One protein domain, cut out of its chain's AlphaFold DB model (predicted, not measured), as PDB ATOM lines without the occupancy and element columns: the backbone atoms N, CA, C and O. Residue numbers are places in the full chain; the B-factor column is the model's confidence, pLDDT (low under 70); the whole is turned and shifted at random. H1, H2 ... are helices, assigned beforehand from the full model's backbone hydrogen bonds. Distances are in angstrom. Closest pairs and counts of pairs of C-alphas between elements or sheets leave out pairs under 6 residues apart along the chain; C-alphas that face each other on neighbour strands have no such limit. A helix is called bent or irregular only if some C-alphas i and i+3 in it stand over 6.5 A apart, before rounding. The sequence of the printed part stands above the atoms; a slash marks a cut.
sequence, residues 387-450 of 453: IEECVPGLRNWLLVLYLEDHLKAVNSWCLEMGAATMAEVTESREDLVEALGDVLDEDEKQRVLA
ATOM      1  N   ILE A 387       0.065 -36.978  27.592       80.62
ATOM      2  CA  ILE A 387       1.486 -37.339  27.550       80.62
ATOM      3  C   ILE A 387       2.239 -36.271  26.752       80.62
ATOM      4  O   ILE A 387       2.227 -36.253  25.520       80.62
ATOM      5  N   GLU A 388       2.902 -35.368  27.463       89.19
ATOM      6  CA  GLU A 388       3.819 -34.394  26.875       89.19
ATOM      7  C   GLU A 388       5.004 -35.119  26.211       89.19
ATOM      8  O   GLU A 388       5.552 -36.076  26.765       89.19
ATOM      9  N   GLU A 389       5.379 -34.716  24.996       91.12
ATOM     10  CA  GLU A 389       6.577 -35.247  24.334       91.12
ATOM     11  C   GLU A 389       7.833 -34.613  24.941       91.12
ATOM     12  O   GLU A 389       7.897 -33.397  25.113       91.12
ATOM     13  N   CYS A 390       8.843 -35.416  25.279       95.69
ATOM     14  CA  CYS A 390      10.083 -34.881  25.849       95.69
ATOM     15  C   CYS A 390      11.015 -34.279  24.784       95.69
ATOM     16  O   CYS A 390      11.854 -33.440  25.106       95.69
ATOM     17  N   VAL A 391      10.858 -34.692  23.522       93.25
ATOM     18  CA  VAL A 391      11.547 -34.137  22.352       93.25
ATOM     19  C   VAL A 391      10.488 -33.576  21.397       93.25
ATOM     20  O   VAL A 391       9.608 -34.330  20.977       93.25
ATOM     21  N   PRO A 392      10.549 -32.283  21.020       85.81
ATOM     22  CA  PRO A 392       9.599 -31.706  20.074       85.81
ATOM     23  C   PRO A 392       9.584 -32.452  18.734       85.81
ATOM     24  O   PRO A 392      10.620 -32.573  18.075       85.81
ATOM     25  N   GLY A 393       8.407 -32.917  18.309       80.12
ATOM     26  CA  GLY A 393       8.216 -33.691  17.080       80.12
ATOM     27  C   GLY A 393       8.379 -35.208  17.228       80.12
ATOM     28  O   GLY A 393       8.214 -35.920  16.236       80.12
ATOM     29  N   LEU A 394       8.646 -35.722  18.433       88.44
ATOM     30  CA  LEU A 394       8.790 -37.157  18.690       88.44
ATOM     31  C   LEU A 394       7.493 -37.922  18.456       88.44
ATOM     32  O   LEU A 394       7.504 -38.994  17.854       88.44
ATOM     33  N   ARG A 395       6.361 -37.355  18.882       85.06
ATOM     34  CA  ARG A 395       5.044 -37.955  18.640       85.06
ATOM     35  C   ARG A 395       4.777 -38.101  17.145       85.06
ATOM     36  O   ARG A 395       4.314 -39.147  16.700       85.06
ATOM     37  N   ASN A 396       5.120 -37.070  16.377       74.50
ATOM     38  CA  ASN A 396       4.999 -37.092  14.926       74.50
ATOM     39  C   ASN A 396       5.923 -38.145  14.320       74.50
ATOM     40  O   ASN A 396       5.490 -38.861  13.434       74.50
ATOM     41  N   TRP A 397       7.157 -38.274  14.815       84.56
ATOM     42  CA  TRP A 397       8.098 -39.288  14.348       84.56
ATOM     43  C   TRP A 397       7.637 -40.726  14.628       84.56
ATOM     44  O   TRP A 397       7.818 -41.595  13.789       84.56
ATOM     45  N   LEU A 398       6.990 -40.993  15.761       84.62
ATOM     46  CA  LEU A 398       6.428 -42.321  16.035       84.62
ATOM     47  C   LEU A 398       5.201 -42.624  15.178       84.62
ATOM     48  O   LEU A 398       5.033 -43.759  14.743       84.62
ATOM     49  N   LEU A 399       4.402 -41.604  14.869       74.94
ATOM     50  CA  LEU A 399       3.277 -41.714  13.943       74.94
ATOM     51  C   LEU A 399       3.718 -42.134  12.532       74.94
ATOM     52  O   LEU A 399       3.057 -42.959  11.907       74.94
ATOM     53  N   VAL A 400       4.889 -41.670  12.069       58.97
ATOM     54  CA  VAL A 400       5.531 -42.119  10.808       58.97
ATOM     55  C   VAL A 400       5.642 -43.635  10.757       58.97
ATOM     56  O   VAL A 400       5.442 -44.273   9.722       58.97
ATOM     57  N   LEU A 401       6.064 -44.184  11.890       78.75
ATOM     58  CA  LEU A 401       6.476 -45.560  12.039       78.75
ATOM     59  C   LEU A 401       5.294 -46.446  12.429       78.75
ATOM     60  O   LEU A 401       5.484 -47.654  12.551       78.75
ATOM     61  N   TYR A 402       4.094 -45.877  12.593       78.25
ATOM     62  CA  TYR A 402       2.936 -46.541  13.186       78.25
ATOM     63  C   TYR A 402       3.268 -47.102  14.579       78.25
ATOM     64  O   TYR A 402       3.027 -48.275  14.853       78.25
ATOM     65  N   LEU A 403       3.920 -46.280  15.412       87.06
ATOM     66  CA  LEU A 403       4.436 -46.610  16.748       87.06
ATOM     67  C   LEU A 403       3.924 -45.640  17.827       87.06
ATOM     68  O   LEU A 403       4.569 -45.486  18.864       87.06
ATOM     69  N   GLU A 404       2.812 -44.929  17.604       85.62
ATOM     70  CA  GLU A 404       2.352 -43.901  18.555       85.62
ATOM     71  C   GLU A 404       2.079 -44.443  19.963       85.62
ATOM     72  O   GLU A 404       2.318 -43.746  20.953       85.62
ATOM     73  N   ASP A 405       1.638 -45.699  20.054       88.25
ATOM     74  CA  ASP A 405       1.379 -46.401  21.317       88.25
ATOM     75  C   ASP A 405       2.649 -46.551  22.172       88.25
ATOM     76  O   ASP A 405       2.589 -46.665  23.401       88.25
ATOM     77  N   HIS A 406       3.820 -46.455  21.539       94.75
ATOM     78  CA  HIS A 406       5.125 -46.561  22.183       94.75
ATOM     79  C   HIS A 406       5.663 -45.214  22.683       94.75
ATOM     80  O   HIS A 406       6.745 -45.177  23.271       94.75
ATOM     81  N   LEU A 407       4.921 -44.102  22.538       94.56
ATOM     82  CA  LEU A 407       5.384 -42.753  22.914       94.56
ATOM     83  C   LEU A 407       5.881 -42.664  24.356       94.56
ATOM     84  O   LEU A 407       6.881 -42.005  24.623       94.56
ATOM     85  N   LYS A 408       5.225 -43.344  25.298       95.69
ATOM     86  CA  LYS A 408       5.659 -43.340  26.702       95.69
ATOM     87  C   LYS A 408       7.012 -44.032  26.890       95.69
ATOM     88  O   LYS A 408       7.848 -43.542  27.650       95.69
ATOM     89  N   ALA A 409       7.219 -45.160  26.213       96.44
ATOM     90  CA  ALA A 409       8.469 -45.908  26.267       96.44
ATOM     91  C   ALA A 409       9.606 -45.121  25.600       96.44
ATOM     92  O   ALA A 409      10.677 -44.969  26.183       96.44
ATOM     93  N   VAL A 410       9.333 -44.516  24.444       96.81
ATOM     94  CA  VAL A 410      10.300 -43.702  23.697       96.81
ATOM     95  C   VAL A 410      10.634 -42.408  24.450       96.81
ATOM     96  O   VAL A 410      11.803 -42.060  24.548       96.81
ATOM     97  N   ASN A 411       9.655 -41.743  25.079       97.50
ATOM     98  CA  ASN A 411       9.906 -40.605  25.976       97.50
ATOM     99  C   ASN A 411      10.845 -40.993  27.128       97.50
ATOM    100  O   ASN A 411      11.738 -40.231  27.491       97.50
ATOM    101  N   SER A 412      10.635 -42.174  27.716       97.19
ATOM    102  CA  SER A 412      11.456 -42.656  28.832       97.19
ATOM    103  C   SER A 412      12.893 -42.890  28.371       97.19
ATOM    104  O   SER A 412      13.827 -42.410  29.007       97.19
ATOM    105  N   TRP A 413      13.063 -43.510  27.201       97.94
ATOM    106  CA  TRP A 413      14.367 -43.683  26.568       97.94
ATOM    107  C   TRP A 413      15.050 -42.346  26.240       97.94
ATOM    108  O   TRP A 413      16.221 -42.163  26.563       97.94
ATOM    109  N   CYS A 414      14.331 -41.379  25.661       97.75
ATOM    110  CA  CYS A 414      14.889 -40.062  25.347       97.75
ATOM    111  C   CYS A 414      15.387 -39.342  26.609       97.75
ATOM    112  O   CYS A 414      16.456 -38.735  26.584       97.75
ATOM    113  N   LEU A 415      14.651 -39.442  27.721       97.19
ATOM    114  CA  LEU A 415      15.064 -38.879  29.009       97.19
ATOM    115  C   LEU A 415      16.290 -39.597  29.597       97.19
ATOM    116  O   LEU A 415      17.165 -38.934  30.151       97.19
ATOM    117  N   GLU A 416      16.369 -40.924  29.470       97.50
ATOM    118  CA  GLU A 416      17.502 -41.729  29.951       97.50
ATOM    119  C   GLU A 416      18.786 -41.476  29.151       97.50
ATOM    120  O   GLU A 416      19.859 -41.314  29.734       97.50
ATOM    121  N   MET A 417      18.671 -41.391  27.825       97.50
ATOM    122  CA  MET A 417      19.797 -41.148  26.918       97.50
ATOM    123  C   MET A 417      20.163 -39.664  26.799       97.50
ATOM    124  O   MET A 417      21.201 -39.327  26.231       97.50
ATOM    125  N   GLY A 418      19.335 -38.766  27.340       96.75
ATOM    126  CA  GLY A 418      19.529 -37.321  27.243       96.75
ATOM    127  C   GLY A 418      19.312 -36.763  25.833       96.75
ATOM    128  O   GLY A 418      19.882 -35.723  25.508       96.75
ATOM    129  N   ALA A 419      18.505 -37.435  25.005       96.12
ATOM    130  CA  ALA A 419      18.125 -36.943  23.686       96.12
ATOM    131  C   ALA A 419      17.172 -35.749  23.839       96.12
ATOM    132  O   ALA A 419      16.100 -35.865  24.436       96.12
ATOM    133  N   ALA A 420      17.560 -34.599  23.295       94.19
ATOM    134  CA  ALA A 420      16.811 -33.346  23.353       94.19
ATOM    135  C   ALA A 420      16.279 -32.913  21.978       94.19
ATOM    136  O   ALA A 420      15.423 -32.030  21.889       94.19
ATOM    137  N   THR A 421      16.782 -33.510  20.896       91.00
ATOM    138  CA  THR A 421      16.408 -33.169  19.520       91.00
ATOM    139  C   THR A 421      16.072 -34.406  18.694       91.00
ATOM    140  O   THR A 421      16.606 -35.488  18.922       91.00
ATOM    141  N   MET A 422      15.222 -34.246  17.672       93.19
ATOM    142  CA  MET A 422      14.915 -35.345  16.748       93.19
ATOM    143  C   MET A 422      16.152 -35.873  16.017       93.19
ATOM    144  O   MET A 422      16.208 -37.063  15.736       93.19
ATOM    145  N   ALA A 423      17.150 -35.022  15.750       87.94
ATOM    146  CA  ALA A 423      18.407 -35.449  15.139       87.94
ATOM    147  C   ALA A 423      19.090 -36.533  15.988       87.94
ATOM    148  O   ALA A 423      19.404 -37.596  15.467       87.94
ATOM    149  N   GLU A 424      19.200 -36.321  17.301       93.56
ATOM    150  CA  GLU A 424      19.792 -37.289  18.235       93.56
ATOM    151  C   GLU A 424      18.985 -38.593  18.293       93.56
ATOM    152  O   GLU A 424      19.560 -39.675  18.197       93.56
ATOM    153  N   VAL A 425      17.649 -38.510  18.353       94.94
ATOM    154  CA  VAL A 425      16.776 -39.701  18.307       94.94
ATOM    155  C   VAL A 425      16.993 -40.486  17.008       94.94
ATOM    156  O   VAL A 425      17.110 -41.709  17.026       94.94
ATOM    157  N   THR A 426      17.096 -39.794  15.868       91.25
ATOM    158  CA  THR A 426      17.316 -40.435  14.564       91.25
ATOM    159  C   THR A 426      18.742 -40.951  14.359       91.25
ATOM    160  O   THR A 426      18.943 -41.876  13.573       91.25
ATOM    161  N   GLU A 427      19.742 -40.378  15.020       91.38
ATOM    162  CA  GLU A 427      21.127 -40.860  14.967       91.38
ATOM    163  C   GLU A 427      21.316 -42.109  15.842       91.38
ATOM    164  O   GLU A 427      22.074 -42.998  15.463       91.38
ATOM    165  N   SER A 428      20.545 -42.234  16.929       96.38
ATOM    166  CA  SER A 428      20.569 -43.360  17.879       96.38
ATOM    167  C   SER A 428      19.401 -44.347  17.711       96.38
ATOM    168  O   SER A 428      18.924 -44.941  18.676       96.38
ATOM    169  N   ARG A 429      18.930 -44.567  16.475       95.25
ATOM    170  CA  ARG A 429      17.838 -45.521  16.175       95.25
ATOM    171  C   ARG A 429      18.156 -46.960  16.580       95.25
ATOM    172  O   ARG A 429      17.264 -47.672  17.027       95.25
ATOM    173  N   GLU A 430      19.403 -47.383  16.403       96.94
ATOM    174  CA  GLU A 430      19.860 -48.727  16.778       96.94
ATOM    175  C   GLU A 430      19.764 -48.924  18.297       96.94
ATOM    176  O   GLU A 430      19.155 -49.894  18.747       96.94
ATOM    177  N   ASP A 431      20.243 -47.942  19.067       97.50
ATOM    178  CA  ASP A 431      20.173 -47.932  20.533       97.50
ATOM    179  C   ASP A 431      18.718 -47.896  21.035       97.50
ATOM    180  O   ASP A 431      18.369 -48.559  22.012       97.50
ATOM    181  N   LEU A 432      17.848 -47.132  20.362       96.94
ATOM    182  CA  LEU A 432      16.420 -47.077  20.673       96.94
ATOM    183  C   LEU A 432      15.741 -48.433  20.440       96.94
ATOM    184  O   LEU A 432      14.957 -48.881  21.274       96.94
ATOM    185  N   VAL A 433      16.042 -49.101  19.323       97.56
ATOM    186  CA  VAL A 433      15.501 -50.432  19.007       97.56
ATOM    187  C   VAL A 433      15.979 -51.483  19.998       97.56
ATOM    188  O   VAL A 433      15.184 -52.325  20.414       97.56
ATOM    189  N   GLU A 434      17.250 -51.429  20.396       97.44
ATOM    190  CA  GLU A 434      17.795 -52.316  21.423       97.44
ATOM    191  C   GLU A 434      17.086 -52.103  22.767       97.44
ATOM    192  O   GLU A 434      16.634 -53.066  23.388       97.44
ATOM    193  N   ALA A 435      16.908 -50.845  23.183       97.06
ATOM    194  CA  ALA A 435      16.253 -50.507  24.444       97.06
ATOM    195  C   ALA A 435      14.762 -50.877  24.478       97.06
ATOM    196  O   ALA A 435      14.249 -51.297  25.514       97.06
ATOM    197  N   LEU A 436      14.065 -50.752  23.347       96.06
ATOM    198  CA  LEU A 436      12.654 -51.118  23.216       96.06
ATOM    199  C   LEU A 436      12.445 -52.590  22.818       96.06
ATOM    200  O   LEU A 436      11.331 -52.965  22.468       96.06
ATOM    201  N   GLY A 437      13.483 -53.432  22.859       93.88
ATOM    202  CA  GLY A 437      13.514 -54.746  22.204       93.88
ATOM    203  C   GLY A 437      12.342 -55.696  22.491       93.88
ATOM    204  O   GLY A 437      11.944 -56.431  21.586       93.88
ATOM    205  N   ASP A 438      11.782 -55.664  23.704       93.69
ATOM    206  CA  ASP A 438      10.626 -56.484  24.113       93.69
ATOM    207  C   ASP A 438       9.270 -55.801  23.857       93.69
ATOM    208  O   ASP A 438       8.219 -56.438  23.920       93.69
ATOM    209  N   VAL A 439       9.297 -54.490  23.617       95.06
ATOM    210  CA  VAL A 439       8.130 -53.634  23.384       95.06
ATOM    211  C   VAL A 439       7.775 -53.596  21.898       95.06
ATOM    212  O   VAL A 439       6.592 -53.564  21.568       95.06
ATOM    213  N   LEU A 440       8.787 -53.629  21.025       95.06
ATOM    214  CA  LEU A 440       8.620 -53.620  19.574       95.06
ATOM    215  C   LEU A 440       8.613 -55.038  18.991       95.06
ATOM    216  O   LEU A 440       9.466 -55.863  19.329       95.06
ATOM    217  N   ASP A 441       7.717 -55.303  18.045       95.19
ATOM    218  CA  ASP A 441       7.805 -56.478  17.179       95.19
ATOM    219  C   ASP A 441       8.891 -56.321  16.090       95.19
ATOM    220  O   ASP A 441       9.490 -55.262  15.911       95.19
ATOM    221  N   GLU A 442       9.206 -57.393  15.358       93.00
ATOM    222  CA  GLU A 442      10.270 -57.344  14.343       93.00
ATOM    223  C   GLU A 442       9.961 -56.388  13.181       93.00
ATOM    224  O   GLU A 442      10.875 -55.744  12.667       93.00
ATOM    225  N   ASP A 443       8.694 -56.241  12.788       86.38
ATOM    226  CA  ASP A 443       8.310 -55.313  11.724       86.38
ATOM    227  C   ASP A 443       8.449 -53.860  12.208       86.38
ATOM    228  O   ASP A 443       8.921 -52.998  11.465       86.38
ATOM    229  N   GLU A 444       8.080 -53.581  13.456       91.75
ATOM    230  CA  GLU A 444       8.255 -52.299  14.139       91.75
ATOM    231  C   GLU A 444       9.737 -51.920  14.259       91.75
ATOM    232  O   GLU A 444      10.118 -50.804  13.899       91.75
ATOM    233  N   LYS A 445      10.603 -52.861  14.662       95.50
ATOM    234  CA  LYS A 445      12.062 -52.652  14.706       95.50
ATOM    235  C   LYS A 445      12.624 -52.297  13.334       95.50
ATOM    236  O   LYS A 445      13.403 -51.352  13.214       95.50
ATOM    237  N   GLN A 446      12.212 -53.013  12.282       89.62
ATOM    238  CA  GLN A 446      12.645 -52.702  10.916       89.62
ATOM    239  C   GLN A 446      12.187 -51.313  10.466       89.62
ATOM    240  O   GLN A 446      12.938 -50.622   9.776       89.62
ATOM    241  N   ARG A 447      10.989 -50.870  10.876       84.19
ATOM    242  CA  ARG A 447      10.518 -49.506  10.598       84.19
ATOM    243  C   ARG A 447      11.402 -48.468  11.281       84.19
ATOM    244  O   ARG A 447      11.832 -47.541  10.603       84.19
ATOM    245  N   VAL A 448      11.746 -48.640  12.560       90.62
ATOM    246  CA  VAL A 448      12.650 -47.705  13.258       90.62
ATOM    247  C   VAL A 448      14.019 -47.636  12.575       90.62
ATOM    248  O   VAL A 448      14.545 -46.543  12.393       90.62
ATOM    249  N   LEU A 449      14.589 -48.770  12.152       92.62
ATOM    250  CA  LEU A 449      15.921 -48.834  11.530       92.62
ATOM    251  C   LEU A 449      15.970 -48.335  10.078       92.62
ATOM    252  O   LEU A 449      17.058 -48.083   9.551       92.62
ATOM    253  N   ALA A 450      14.826 -48.188   9.406       86.75
ATOM    254  CA  ALA A 450      14.791 -47.704   8.034       86.75
ATOM    255  C   ALA A 450      15.347 -46.270   7.962       86.75
ATOM    256  O   ALA A 450      14.880 -45.354   8.638       86.75
TER     257      ALA A 450
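This is residues 387 to 450 of the 453 residues of the protein "Hypothetical protein" of Polarella glacialis (UniProt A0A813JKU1). Five short helices make a small compact ball, in which two helical hairpins, H1 with H2 and H4 with H5, are joined by the short helix H3. The longest helix, H2, runs along one side, with H1 folded back from its first residues; the helices cross one another and are not side by side as in a bundle. The printed part has 64 residues, with five named helices in the order H1, H2, H3, H4, H5 and no named strand, and its class is all helix. It is compact, with a radius of gyration of the C-alphas of 10.3 A, and its rounded outline spans 26 by 19 by 19 A.

Go past residues 387 to 393 to reach H1, residues 394 to 400; a tight link leads on to H2, residues 404 to 417. These two form a helical hairpin and touch through residues 404 to 407 of H2 alone, where the closest C-alphas, those of Leu 398 and Glu 404, are 5.0 A apart. They run opposite ways at a steep tilt of 44 degrees. H2 is irregular: C-alphas 405 and 408 are 7.5 A apart. Next comes H3, residues 422 to 427, close to H2 but not clearly touching it, with the closest C-alphas, Cys 414 and Val 425, 7.3 A apart; the two stand about perpendicular, at 77 degrees. H3 is also close to H1 but not clearly touching it, with the C-alphas of Leu 394 and Met 422 the closest at 6.7 A. After one residue look for H4, residues 429 to 435, which only just touches H2, with 3 pairs of C-alphas within 8 A. The closest pair is Trp 413 and Leu 432 at 7.1 A, residues 410 to 413 of H2 alone take part, and the lines are about perpendicular, at 88 degrees. H4 and H5, residues 442 to 449, form the second helical hairpin and touch, opposite ways at a steep tilt of 43 degrees, closest at the C-alphas of Val 433 and Lys 445, 5.9 A apart. H5 is near H1, but apart from H2 and H3. In H1, H3, H4 and H5 every O i to N i+4 pair is within hydrogen-bond range; in H2, 8 of 10 are.

Find C-alpha 394 at (8.790, -37.157, 18.690), where H1 begins; it runs 9.9 A to Val 400. H2 goes from C-alpha 404 at (2.352, -43.901, 18.555) over 19.5 A to Met 417. H3 measures 8.5 A and H4 9.8 A. H5 covers 10.6 A and ends at C-alpha 449, (15.921, -48.834, 11.530).

The two C-alphas farthest apart, Glu 388 and Glu 442, are 26.9 A from each other. The printed part has no cut and no long link; H4 to H5, with 6 residues between them, is short but not tight. The mean pLDDT of the printed part is 91.1, and residue 400 is the one printed residue under 70 in this model.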